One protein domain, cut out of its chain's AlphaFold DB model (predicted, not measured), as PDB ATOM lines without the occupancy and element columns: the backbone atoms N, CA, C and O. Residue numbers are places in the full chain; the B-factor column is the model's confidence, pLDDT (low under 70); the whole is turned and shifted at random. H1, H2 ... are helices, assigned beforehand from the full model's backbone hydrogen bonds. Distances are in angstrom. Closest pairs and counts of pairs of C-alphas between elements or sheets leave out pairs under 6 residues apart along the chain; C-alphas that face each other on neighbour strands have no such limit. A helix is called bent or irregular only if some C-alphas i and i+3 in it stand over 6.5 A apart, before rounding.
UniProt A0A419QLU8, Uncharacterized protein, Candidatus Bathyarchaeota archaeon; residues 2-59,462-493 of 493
ATOM      1  N   LYS A   2      28.474  -6.041 130.886       67.88
ATOM      2  CA  LYS A   2      29.024  -7.317 131.432       67.88
ATOM      3  C   LYS A   2      28.429  -8.594 130.801       67.88
ATOM      4  O   LYS A   2      29.152  -9.549 130.535       67.88
ATOM      5  N   LYS A   3      27.121  -8.603 130.501       69.88
ATOM      6  CA  LYS A   3      26.413  -9.758 129.907       69.88
ATOM      7  C   LYS A   3      26.824 -10.042 128.455       69.88
ATOM      8  O   LYS A   3      26.898 -11.201 128.053       69.88
ATOM      9  N   ASP A   4      27.127  -8.997 127.689       73.19
ATOM     10  CA  ASP A   4      27.543  -9.111 126.286       73.19
ATOM     11  C   ASP A   4      29.005  -9.546 126.171       73.19
ATOM     12  O   ASP A   4      29.328 -10.399 125.342       73.19
ATOM     13  N   LEU A   5      29.863  -9.052 127.071       72.69
ATOM     14  CA  LEU A   5      31.248  -9.502 127.195       72.69
ATOM     15  C   LEU A   5      31.318 -10.990 127.575       72.69
ATOM     16  O   LEU A   5      31.983 -11.763 126.888       72.69
ATOM     17  N   PHE A   6      30.556 -11.424 128.586       70.12
ATOM     18  CA  PHE A   6      30.500 -12.834 128.996       70.12
ATOM     19  C   PHE A   6      30.006 -13.755 127.868       70.12
ATOM     20  O   PHE A   6      30.575 -14.819 127.618       70.12
ATOM     21  N   LYS A   7      28.978 -13.328 127.125       77.81
ATOM     22  CA  LYS A   7      28.447 -14.066 125.968       77.81
ATOM     23  C   LYS A   7      29.443 -14.138 124.803       77.81
ATOM     24  O   LYS A   7      29.463 -15.126 124.071       77.81
ATOM     25  N   SER A   8      30.254 -13.098 124.618       78.31
ATOM     26  CA  SER A   8      31.316 -13.062 123.609       78.31
ATOM     27  C   SER A   8      32.465 -14.011 123.965       78.31
ATOM     28  O   SER A   8      32.874 -14.814 123.126       78.31
ATOM     29  N   ILE A   9      32.922 -13.983 125.223       81.06
ATOM     30  CA  ILE A   9      33.985 -14.863 125.731       81.06
ATOM     31  C   ILE A   9      33.551 -16.326 125.629       81.06
ATOM     32  O   ILE A   9      34.216 -17.108 124.959       81.06
ATOM     33  N   THR A  10      32.385 -16.679 126.180       83.94
ATOM     34  CA  THR A  10      31.855 -18.055 126.113       83.94
ATOM     35  C   THR A  10      31.727 -18.565 124.680       83.94
ATOM     36  O   THR A  10      32.093 -19.703 124.398       83.94
ATOM     37  N   LYS A  11      31.274 -17.723 123.744       84.62
ATOM     38  CA  LYS A  11      31.201 -18.089 122.325       84.62
ATOM     39  C   LYS A  11      32.583 -18.384 121.729       84.62
ATOM     40  O   LYS A  11      32.728 -19.384 121.030       84.62
ATOM     41  N   LYS A  12      33.585 -17.538 121.994       88.88
ATOM     42  CA  LYS A  12      34.966 -17.763 121.529       88.88
ATOM     43  C   LYS A  12      35.549 -19.044 122.125       88.88
ATOM     44  O   LYS A  12      36.104 -19.842 121.381       88.88
ATOM     45  N   THR A  13      35.359 -19.277 123.423       89.56
ATOM     46  CA  THR A  13      35.818 -20.496 124.102       89.56
ATOM     47  C   THR A  13      35.200 -21.750 123.485       89.56
ATOM     48  O   THR A  13      35.927 -22.676 123.143       89.56
ATOM     49  N   VAL A  14      33.881 -21.765 123.256       88.81
ATOM     50  CA  VAL A  14      33.198 -22.894 122.598       88.81
ATOM     51  C   VAL A  14      33.747 -23.134 121.192       88.81
ATOM     52  O   VAL A  14      33.974 -24.279 120.813       88.81
ATOM     53  N   LEU A  15      33.985 -22.072 120.420       92.12
ATOM     54  CA  LEU A  15      34.552 -22.196 119.081       92.12
ATOM     55  C   LEU A  15      35.963 -22.803 119.113       92.12
ATOM     56  O   LEU A  15      36.233 -23.716 118.339       92.12
ATOM     57  N   ILE A  16      36.831 -22.336 120.013       94.62
ATOM     58  CA  ILE A  16      38.194 -22.866 120.177       94.62
ATOM     59  C   ILE A  16      38.147 -24.350 120.551       94.62
ATOM     60  O   ILE A  16      38.814 -25.156 119.909       94.62
ATOM     61  N   ILE A  17      37.306 -24.723 121.521       94.25
ATOM     62  CA  ILE A  17      37.124 -26.124 121.929       94.25
ATOM     63  C   ILE A  17      36.687 -26.979 120.735       94.25
ATOM     64  O   ILE A  17      37.267 -28.034 120.493       94.25
ATOM     65  N   LEU A  18      35.703 -26.523 119.954       94.62
ATOM     66  CA  LEU A  18      35.237 -27.257 118.775       94.62
ATOM     67  C   LEU A  18      36.334 -27.421 117.721       94.62
ATOM     68  O   LEU A  18      36.433 -28.496 117.137       94.62
ATOM     69  N   ILE A  19      37.158 -26.398 117.480       96.75
ATOM     70  CA  ILE A  19      38.287 -26.492 116.542       96.75
ATOM     71  C   ILE A  19      39.287 -27.545 117.027       96.75
ATOM     72  O   ILE A  19      39.613 -28.454 116.268       96.75
ATOM     73  N   VAL A  20      39.718 -27.462 118.290       96.81
ATOM     74  CA  VAL A  20      40.694 -28.394 118.878       96.81
ATOM     75  C   VAL A  20      40.182 -29.833 118.818       96.81
ATOM     76  O   VAL A  20      40.876 -30.706 118.305       96.81
ATOM     77  N   LEU A  21      38.943 -30.077 119.258       95.88
ATOM     78  CA  LEU A  21      38.335 -31.409 119.203       95.88
ATOM     79  C   LEU A  21      38.200 -31.924 117.766       95.88
ATOM     80  O   LEU A  21      38.434 -33.102 117.519       95.88
ATOM     81  N   THR A  22      37.853 -31.055 116.813       96.75
ATOM     82  CA  THR A  22      37.748 -31.445 115.398       96.75
ATOM     83  C   THR A  22      39.106 -31.851 114.831       96.75
ATOM     84  O   THR A  22      39.184 -32.848 114.122       96.75
ATOM     85  N   ILE A  23      40.172 -31.109 115.151       96.94
ATOM     86  CA  ILE A  23      41.538 -31.443 114.721       96.94
ATOM     87  C   ILE A  23      41.959 -32.785 115.319       96.94
ATOM     88  O   ILE A  23      42.369 -33.665 114.569       96.94
ATOM     89  N   ILE A  24      41.779 -32.976 116.631       96.12
ATOM     90  CA  ILE A  24      42.095 -34.242 117.310       96.12
ATOM     91  C   ILE A  24      41.358 -35.410 116.645       96.12
ATOM     92  O   ILE A  24      41.975 -36.421 116.318       96.12
ATOM     93  N   GLN A  25      40.055 -35.264 116.386       96.31
ATOM     94  CA  GLN A  25      39.264 -36.329 115.771       96.31
ATOM     95  C   GLN A  25      39.680 -36.620 114.323       96.31
ATOM     96  O   GLN A  25      39.673 -37.778 113.908       96.31
ATOM     97  N   LEU A  26      40.056 -35.596 113.551       96.62
ATOM     98  CA  LEU A  26      40.615 -35.784 112.212       96.62
ATOM     99  C   LEU A  26      41.945 -36.543 112.269       96.62
ATOM    100  O   LEU A  26      42.142 -37.460 111.479       96.62
ATOM    101  N   THR A  27      42.825 -36.212 113.215       96.44
ATOM    102  CA  THR A  27      44.091 -36.930 113.418       96.44
ATOM    103  C   THR A  27      43.855 -38.392 113.796       96.44
ATOM    104  O   THR A  27      44.498 -39.275 113.235       96.44
ATOM    105  N   ILE A  28      42.890 -38.668 114.678       96.25
ATOM    106  CA  ILE A  28      42.500 -40.037 115.046       96.25
ATOM    107  C   ILE A  28      41.968 -40.805 113.830       96.25
ATOM    108  O   ILE A  28      42.378 -41.941 113.594       96.25
ATOM    109  N   LEU A  29      41.094 -40.187 113.025       96.31
ATOM    110  CA  LEU A  29      40.589 -40.791 111.790       96.31
ATOM    111  C   LEU A  29      41.736 -41.148 110.840       96.31
ATOM    112  O   LEU A  29      41.753 -42.242 110.280       96.31
ATOM    113  N   VAL A  30      42.693 -40.234 110.669       95.62
ATOM    114  CA  VAL A  30      43.885 -40.462 109.847       95.62
ATOM    115  C   VAL A  30      44.703 -41.634 110.393       95.62
ATOM    116  O   VAL A  30      45.088 -42.490 109.603       95.62
ATOM    117  N   GLY A  31      44.902 -41.729 111.711       94.44
ATOM    118  CA  GLY A  31      45.579 -42.868 112.346       94.44
ATOM    119  C   GLY A  31      44.886 -44.201 112.051       94.44
ATOM    120  O   GLY A  31      45.522 -45.133 111.562       94.44
ATOM    121  N   TRP A  32      43.561 -44.279 112.232       94.25
ATOM    122  CA  TRP A  32      42.798 -45.490 111.900       94.25
ATOM    123  C   TRP A  32      42.844 -45.844 110.415       94.25
ATOM    124  O   TRP A  32      42.824 -47.023 110.073       94.25
ATOM    125  N   ILE A  33      42.895 -44.854 109.524       93.50
ATOM    126  CA  ILE A  33      42.990 -45.112 108.088       93.50
ATOM    127  C   ILE A  33      44.388 -45.592 107.723       93.50
ATOM    128  O   ILE A  33      44.475 -46.590 107.021       93.50
ATOM    129  N   ILE A  34      45.445 -44.904 108.163       91.69
ATOM    130  CA  ILE A  34      46.812 -45.064 107.648       91.69
ATOM    131  C   ILE A  34      47.585 -46.178 108.355       91.69
ATOM    132  O   ILE A  34      48.257 -46.945 107.663       91.69
ATOM    133  N   ASN A  35      47.506 -46.301 109.687       89.00
ATOM    134  CA  ASN A  35      48.386 -47.202 110.450       89.00
ATOM    135  C   ASN A  35      48.372 -48.643 109.914       89.00
ATOM    136  O   ASN A  35      49.448 -49.222 109.734       89.00
ATOM    137  N   PRO A  36      47.206 -49.206 109.534       86.06
ATOM    138  CA  PRO A  36      47.163 -50.573 109.020       86.06
ATOM    139  C   PRO A  36      47.729 -50.750 107.605       86.06
ATOM    140  O   PRO A  36      47.910 -51.884 107.185       86.06
ATOM    141  N   TRP A  37      48.025 -49.672 106.867       84.75
ATOM    142  CA  TRP A  37      48.642 -49.738 105.532       84.75
ATOM    143  C   TRP A  37      50.162 -49.714 105.585       84.75
ATOM    144  O   TRP A  37      50.816 -50.407 104.815       84.75
ATOM    145  N   ILE A  38      50.722 -48.890 106.466       85.62
ATOM    146  CA  ILE A  38      52.168 -48.645 106.510       85.62
ATOM    147  C   ILE A  38      52.875 -49.440 107.611       85.62
ATOM    148  O   ILE A  38      54.094 -49.373 107.699       85.62
ATOM    149  N   LYS A  39      52.129 -50.188 108.444       79.00
ATOM    150  CA  LYS A  39      52.639 -50.900 109.635       79.00
ATOM    151  C   LYS A  39      53.441 -49.993 110.584       79.00
ATOM    152  O   LYS A  39      54.346 -50.450 111.274       79.00
ATOM    153  N   ILE A  40      53.107 -48.702 110.605       80.00
ATOM    154  CA  ILE A  40      53.688 -47.696 111.495       80.00
ATOM    155  C   ILE A  40      52.557 -47.144 112.355       80.00
ATOM    156  O   ILE A  40      51.487 -46.795 111.856       80.00
ATOM    157  N   GLU A  41      52.819 -47.041 113.651       82.12
ATOM    158  CA  GLU A  41      51.904 -46.557 114.683       82.12
ATOM    159  C   GLU A  41      51.848 -45.017 114.724       82.12
ATOM    160  O   GLU A  41      52.137 -44.368 115.732       82.12
ATOM    161  N   ILE A  42      51.484 -44.388 113.600       85.00
ATOM    162  CA  ILE A  42      51.337 -42.929 113.552       85.00
ATOM    163  C   ILE A  42      50.136 -42.520 114.420       85.00
ATOM    164  O   ILE A  42      49.027 -43.026 114.273       85.00
ATOM    165  N   PHE A  43      50.348 -41.563 115.328       88.44
ATOM    166  CA  PHE A  43      49.321 -41.061 116.253       88.44
ATOM    167  C   PHE A  43      48.741 -42.113 117.210       88.44
ATOM    168  O   PHE A  43      47.631 -41.923 117.712       88.44
ATOM    169  N   ASP A  44      49.480 -43.181 117.511       87.38
ATOM    170  CA  ASP A  44      48.944 -44.298 118.292       87.38
ATOM    171  C   ASP A  44      48.463 -43.905 119.700       87.38
ATOM    172  O   ASP A  44      47.376 -44.282 120.133       87.38
ATOM    173  N   ASN A  45      49.165 -42.983 120.363       91.75
ATOM    174  CA  ASN A  45      48.702 -42.408 121.631       91.75
ATOM    175  C   ASN A  45      47.273 -41.829 121.541       91.75
ATOM    176  O   ASN A  45      46.490 -41.947 122.486       91.75
ATOM    177  N   LEU A  46      46.904 -41.213 120.411       91.88
ATOM    178  CA  LEU A  46      45.573 -40.633 120.211       91.88
ATOM    179  C   LEU A  46      44.518 -41.705 119.901       91.88
ATOM    180  O   LEU A  46      43.425 -41.648 120.470       91.88
ATOM    181  N   THR A  47      44.826 -42.693 119.054       91.06
ATOM    182  CA  THR A  47      43.910 -43.810 118.740       91.06
ATOM    183  C   THR A  47      43.674 -44.710 119.958       91.06
ATOM    184  O   THR A  47      42.540 -45.141 120.213       91.06
ATOM    185  N   GLN A  48      44.702 -44.931 120.783       90.56
ATOM    186  CA  GLN A  48      44.569 -45.598 122.078       90.56
ATOM    187  C   GLN A  48      43.696 -44.781 123.036       90.56
ATOM    188  O   GLN A  48      42.756 -45.325 123.620       90.56
ATOM    189  N   THR A  49      43.944 -43.473 123.166       91.25
ATOM    190  CA  THR A  49      43.141 -42.586 124.027       91.25
ATOM    191  C   THR A  49      41.662 -42.592 123.628       91.25
ATOM    192  O   THR A  49      40.793 -42.722 124.494       91.25
ATOM    193  N   GLU A  50      41.353 -42.533 122.327       93.12
ATOM    194  CA  GLU A  50      39.977 -42.680 121.832       93.12
ATOM    195  C   GLU A  50      39.379 -44.029 122.258       93.12
ATOM    196  O   GLU A  50      38.246 -44.095 122.739       93.12
ATOM    197  N   THR A  51      40.149 -45.111 122.140       89.88
ATOM    198  CA  THR A  51      39.706 -46.454 122.530       89.88
ATOM    199  C   THR A  51      39.386 -46.541 124.023       89.88
ATOM    200  O   THR A  51      38.351 -47.112 124.381       89.88
ATOM    201  N   TRP A  52      40.208 -45.947 124.892       91.12
ATOM    202  CA  TRP A  52      39.945 -45.859 126.333       91.12
ATOM    203  C   TRP A  52      38.667 -45.078 126.637       91.12
ATOM    204  O   TRP A  52      37.806 -45.563 127.379       91.12
ATOM    205  N   PHE A  53      38.501 -43.911 126.012       90.25
ATOM    206  CA  PHE A  53      37.296 -43.102 126.169       90.25
ATOM    207  C   PHE A  53      36.041 -43.864 125.719       90.25
ATOM    208  O   PHE A  53      35.048 -43.934 126.447       90.25
ATOM    209  N   LEU A  54      36.094 -44.518 124.557       88.88
ATOM    210  CA  LEU A  54      34.982 -45.318 124.052       88.88
ATOM    211  C   LEU A  54      34.650 -46.473 125.002       88.88
ATOM    212  O   LEU A  54      33.476 -46.650 125.329       88.88
ATOM    213  N   ARG A  55      35.655 -47.200 125.515       88.62
ATOM    214  CA  ARG A  55      35.471 -48.271 126.516       88.62
ATOM    215  C   ARG A  55      34.734 -47.768 127.754       88.62
ATOM    216  O   ARG A  55      33.764 -48.411 128.160       88.62
ATOM    217  N   PHE A  56      35.119 -46.609 128.288       91.12
ATOM    218  CA  PHE A  56      34.421 -45.979 129.410       91.12
ATOM    219  C   PHE A  56      32.943 -45.722 129.078       91.12
ATOM    220  O   PHE A  56      32.051 -46.152 129.815       91.12
ATOM    221  N   THR A  57      32.663 -45.120 127.916       91.75
ATOM    222  CA  THR A  57      31.280 -44.822 127.504       91.75
ATOM    223  C   THR A  57      30.430 -46.066 127.210       91.75
ATOM    224  O   THR A  57      29.208 -45.989 127.310       91.75
ATOM    225  N   THR A  58      31.026 -47.236 126.929       90.56
ATOM    226  CA  THR A  58      30.260 -48.485 126.706       90.56
ATOM    227  C   THR A  58      29.478 -48.967 127.929       90.56
ATOM    228  O   THR A  58      28.601 -49.817 127.803       90.56
ATOM    229  N   THR A  59      29.779 -48.461 129.124       91.69
ATOM    230  CA  THR A  59      29.055 -48.833 130.350       91.69
ATOM    231  C   THR A  59      27.622 -48.296 130.362       91.69
ATOM    232  O   THR A  59      26.721 -48.950 130.881       91.69
ATOM    233  N   ILE A 462      24.161 -21.169 108.210       79.69
ATOM    234  CA  ILE A 462      24.658 -22.082 109.249       79.69
ATOM    235  C   ILE A 462      25.934 -21.489 109.850       79.69
ATOM    236  O   ILE A 462      26.883 -21.166 109.128       79.69
ATOM    237  N   ARG A 463      25.941 -21.346 111.175       84.81
ATOM    238  CA  ARG A 463      27.078 -20.834 111.939       84.81
ATOM    239  C   ARG A 463      28.289 -21.762 111.874       84.81
ATOM    240  O   ARG A 463      28.137 -22.972 111.725       84.81
ATOM    241  N   LEU A 464      29.484 -21.195 112.023       88.00
ATOM    242  CA  LEU A 464      30.732 -21.960 111.988       88.00
ATOM    243  C   LEU A 464      30.768 -23.034 113.083       88.00
ATOM    244  O   LEU A 464      31.144 -24.164 112.804       88.00
ATOM    245  N   GLU A 465      30.281 -22.719 114.281       89.25
ATOM    246  CA  GLU A 465      30.192 -23.645 115.414       89.25
ATOM    247  C   GLU A 465      29.344 -24.880 115.073       89.25
ATOM    248  O   GLU A 465      29.707 -26.000 115.411       89.25
ATOM    249  N   VAL A 466      28.238 -24.692 114.346       88.50
ATOM    250  CA  VAL A 466      27.373 -25.799 113.912       88.50
ATOM    251  C   VAL A 466      28.063 -26.633 112.833       88.50
ATOM    252  O   VAL A 466      27.976 -27.856 112.867       88.50
ATOM    253  N   LYS A 467      28.785 -25.998 111.901       91.69
ATOM    254  CA  LYS A 467      29.569 -26.716 110.882       91.69
ATOM    255  C   LYS A 467      30.679 -27.557 111.511       91.69
ATOM    256  O   LYS A 467      30.836 -28.709 111.128       91.69
ATOM    257  N   LEU A 468      31.407 -26.996 112.477       93.12
ATOM    258  CA  LEU A 468      32.453 -27.704 113.216       93.12
ATOM    259  C   LEU A 468      31.870 -28.846 114.045       93.12
ATOM    260  O   LEU A 468      32.405 -29.943 114.002       93.12
ATOM    261  N   LEU A 469      30.736 -28.632 114.719       92.50
ATOM    262  CA  LEU A 469      30.035 -29.706 115.423       92.50
ATOM    263  C   LEU A 469      29.647 -30.846 114.469       92.50
ATOM    264  O   LEU A 469      29.863 -32.008 114.786       92.50
ATOM    265  N   PHE A 470      29.103 -30.531 113.292       93.56
ATOM    266  CA  PHE A 470      28.774 -31.547 112.289       93.56
ATOM    267  C   PHE A 470      30.025 -32.296 111.827       93.56
ATOM    268  O   PHE A 470      30.008 -33.522 111.782       93.56
ATOM    269  N   LEU A 471      31.108 -31.575 111.529       95.69
ATOM    270  CA  LEU A 471      32.370 -32.170 111.099       95.69
ATOM    271  C   LEU A 471      32.967 -33.084 112.179       95.69
ATOM    272  O   LEU A 471      33.329 -34.216 111.873       95.69
ATOM    273  N   LEU A 472      32.999 -32.638 113.436       96.06
ATOM    274  CA  LEU A 472      33.445 -33.426 114.586       96.06
ATOM    275  C   LEU A 472      32.644 -34.728 114.721       96.06
ATOM    276  O   LEU A 472      33.213 -35.804 114.861       96.06
ATOM    277  N   LEU A 473      31.316 -34.651 114.644       96.00
ATOM    278  CA  LEU A 473      30.463 -35.826 114.836       96.00
ATOM    279  C   LEU A 473      30.513 -36.797 113.647       96.00
ATOM    280  O   LEU A 473      30.458 -38.010 113.845       96.00
ATOM    281  N   ILE A 474      30.661 -36.283 112.423       95.75
ATOM    282  CA  ILE A 474      30.874 -37.103 111.221       95.75
ATOM    283  C   ILE A 474      32.224 -37.825 111.305       95.75
ATOM    284  O   ILE A 474      32.285 -39.039 111.122       95.75
ATOM    285  N   THR A 475      33.298 -37.106 111.633       96.31
ATOM    286  CA  THR A 475      34.650 -37.681 111.739       96.31
ATOM    287  C   THR A 475      34.759 -38.697 112.875       96.31
ATOM    288  O   THR A 475      35.369 -39.749 112.682       96.31
ATOM    289  N   ALA A 476      34.092 -38.463 114.009       95.88
ATOM    290  CA  ALA A 476      33.982 -39.440 115.094       95.88
ATOM    291  C   ALA A 476      33.236 -40.713 114.659       95.88
ATOM    292  O   ALA A 476      33.672 -41.827 114.950       95.88
ATOM    293  N   SER A 477      32.145 -40.569 113.899       96.38
ATOM    294  CA  SER A 477      31.417 -41.710 113.331       96.38
ATOM    295  C   SER A 477      32.291 -42.526 112.370       96.38
ATOM    296  O   SER A 477      32.266 -43.755 112.400       96.38
ATOM    297  N   PHE A 478      33.099 -41.859 111.541       97.19
ATOM    298  CA  PHE A 478      33.996 -42.535 110.600       97.19
ATOM    299  C   PHE A 478      35.135 -43.248 111.324       97.19
ATOM    300  O   PHE A 478      35.407 -44.406 111.020       97.19
ATOM    301  N   SER A 479      35.742 -42.593 112.318       96.56
ATOM    302  CA  SER A 479      36.827 -43.164 113.131       96.56
ATOM    303  C   SER A 479      36.358 -44.445 113.816       96.56
ATOM    304  O   SER A 479      36.993 -45.492 113.701       96.56
ATOM    305  N   TYR A 480      35.163 -44.400 114.414       96.00
ATOM    306  CA  TYR A 480      34.537 -45.578 115.002       96.00
ATOM    307  C   TYR A 480      34.324 -46.701 113.981       96.00
ATOM    308  O   TYR A 480      34.585 -47.861 114.294       96.00
ATOM    309  N   ALA A 481      33.857 -46.379 112.769       97.44
ATOM    310  CA  ALA A 481      33.609 -47.376 111.734       97.44
ATOM    311  C   ALA A 481      34.898 -48.072 111.273       97.44
ATOM    312  O   ALA A 481      34.927 -49.303 111.253       97.44
ATOM    313  N   PHE A 482      35.964 -47.318 110.983       96.88
ATOM    314  CA  PHE A 482      37.272 -47.891 110.635       96.88
ATOM    315  C   PHE A 482      37.814 -48.776 111.755       96.88
ATOM    316  O   PHE A 482      38.185 -49.920 111.502       96.88
ATOM    317  N   ARG A 483      37.760 -48.302 113.005       94.94
ATOM    318  CA  ARG A 483      38.161 -49.085 114.180       94.94
ATOM    319  C   ARG A 483      37.398 -50.407 114.288       94.94
ATOM    320  O   ARG A 483      37.995 -51.448 114.536       94.94
ATOM    321  N   CYS A 484      36.077 -50.388 114.114       95.38
ATOM    322  CA  CYS A 484      35.254 -51.598 114.187       95.38
ATOM    323  C   CYS A 484      35.591 -52.606 113.085       95.38
ATOM    324  O   CYS A 484      35.680 -53.804 113.354       95.38
ATOM    325  N   VAL A 485      35.789 -52.124 111.860       95.62
ATOM    326  CA  VAL A 485      36.163 -52.965 110.719       95.62
ATOM    327  C   VAL A 485      37.561 -53.559 110.923       95.62
ATOM    328  O   VAL A 485      37.731 -54.758 110.737       95.62
ATOM    329  N   LEU A 486      38.532 -52.773 111.395       93.56
ATOM    330  CA  LEU A 486      39.875 -53.263 111.716       93.56
ATOM    331  C   LEU A 486      39.848 -54.337 112.813       93.56
ATOM    332  O   LEU A 486      40.386 -55.428 112.635       93.56
ATOM    333  N   ASN A 487      39.158 -54.062 113.922       91.69
ATOM    334  CA  ASN A 487      39.046 -55.002 115.039       91.69
ATOM    335  C   ASN A 487      38.333 -56.304 114.648       91.69
ATOM    336  O   ASN A 487      38.599 -57.343 115.246       91.69
ATOM    337  N   THR A 488      37.446 -56.262 113.647       92.19
ATOM    338  CA  THR A 488      36.815 -57.471 113.100       92.19
ATOM    339  C   THR A 488      37.874 -58.428 112.569       92.19
ATOM    340  O   THR A 488      37.843 -59.606 112.914       92.19
ATOM    341  N   VAL A 489      38.818 -57.919 111.773       88.81
ATOM    342  CA  VAL A 489      39.880 -58.736 111.175       88.81
ATOM    343  C   VAL A 489      40.764 -59.339 112.258       88.81
ATOM    344  O   VAL A 489      40.946 -60.549 112.284       88.81
ATOM    345  N   ILE A 490      41.211 -58.516 113.210       85.56
ATOM    346  CA  ILE A 490      42.070 -58.949 114.326       85.56
ATOM    347  C   ILE A 490      41.399 -60.035 115.183       85.56
ATOM    348  O   ILE A 490      42.076 -60.873 115.757       85.56
ATOM    349  N   SER A 491      40.068 -60.024 115.297       83.62
ATOM    350  CA  SER A 491      39.336 -61.022 116.090       83.62
ATOM    351  C   SER A 491      39.074 -62.353 115.374       83.62
ATOM    352  O   SER A 491      38.600 -63.289 116.016       83.62
ATOM    353  N   GLN A 492      39.282 -62.413 114.055       83.06
ATOM    354  CA  GLN A 492      38.907 -63.557 113.208       83.06
ATOM    355  C   GLN A 492      40.100 -64.217 112.504       83.06
ATOM    356  O   GLN A 492      39.955 -65.346 112.031       83.06
ATOM    357  N   LEU A 493      41.235 -63.519 112.417       79.50
ATOM    358  CA  LEU A 493      42.542 -64.080 112.076       79.50
ATOM    359  C   LEU A 493      43.230 -64.570 113.349       79.50
ATOM    360  O   LEU A 493      43.868 -65.641 113.260       79.50
TER     361      LEU A 493
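What this domain is: This is residues 2 to 59 and 462 to 493 of the 493 residues of an uncharacterized protein of Candidatus Bathyarchaeota archaeon (UniProt A0A419QLU8). Two long helices, H1 and H3, lie side by side and run the same way, shifted lengthwise, with residues 2 to 10 of H1 sticking out at one end and residues 487 to 493 at the other. A shorter helix, H2, packs steeply on H1, its residues 44 to 50 on residues 24 to 32. The printed part has 90 residues, with three named helices in the order H1, H2, H3 and no named strand, and its class is all helix. It is loose, with a radius of gyration of the C-alphas of 16.5 A, and only just elongated, spanning 61 by 31 by 24 A.

Where its parts are: H1, residues 2 to 38, is the longest helix, 53.5 A from C-alpha 2 at (29.024, -7.317, 131.432) to C-alpha 38. It has a kink of 28 degrees near residue 32 and is only just irregular: C-alphas 33 and 36 are 6.9 A apart. H3, residues 464 to 492, measures 42.4 A and ends with C-alpha 492 at (38.907, -63.557, 113.208). H2, residues 44 to 57, measures 19.9 A.

How they stand to each other: H1 touches H3 at a shallow tilt of 27 degrees, the same way; their closest C-alphas, of Leu 29 and Ser 479, are 4.6 A apart. H1 touches H2 at a steep tilt of 67 degrees, opposite ways; their closest C-alphas, of Ile 28 and Thr 47, are 5.5 A apart. H2 and H3 are near each other, with 8 pairs of C-alphas within 10 A. Every O i to N i+4 pair is within hydrogen-bond range in H2 and H3, and 31 of 33 in H1.

The domain as a whole: The C-alphas farthest apart, of Lys 2 and Leu 493, are 61.5 A apart. Without the stretches that stand free, the body spans 40 by 30 by 19 A. The link from H1 to H2 is tight. Residues 60 to 461 are not printed, and C-alphas 59 and 462 are 34.4 A apart across the cut. The mean pLDDT of the printed part is 89.8; residues 2 to 3 are under 70.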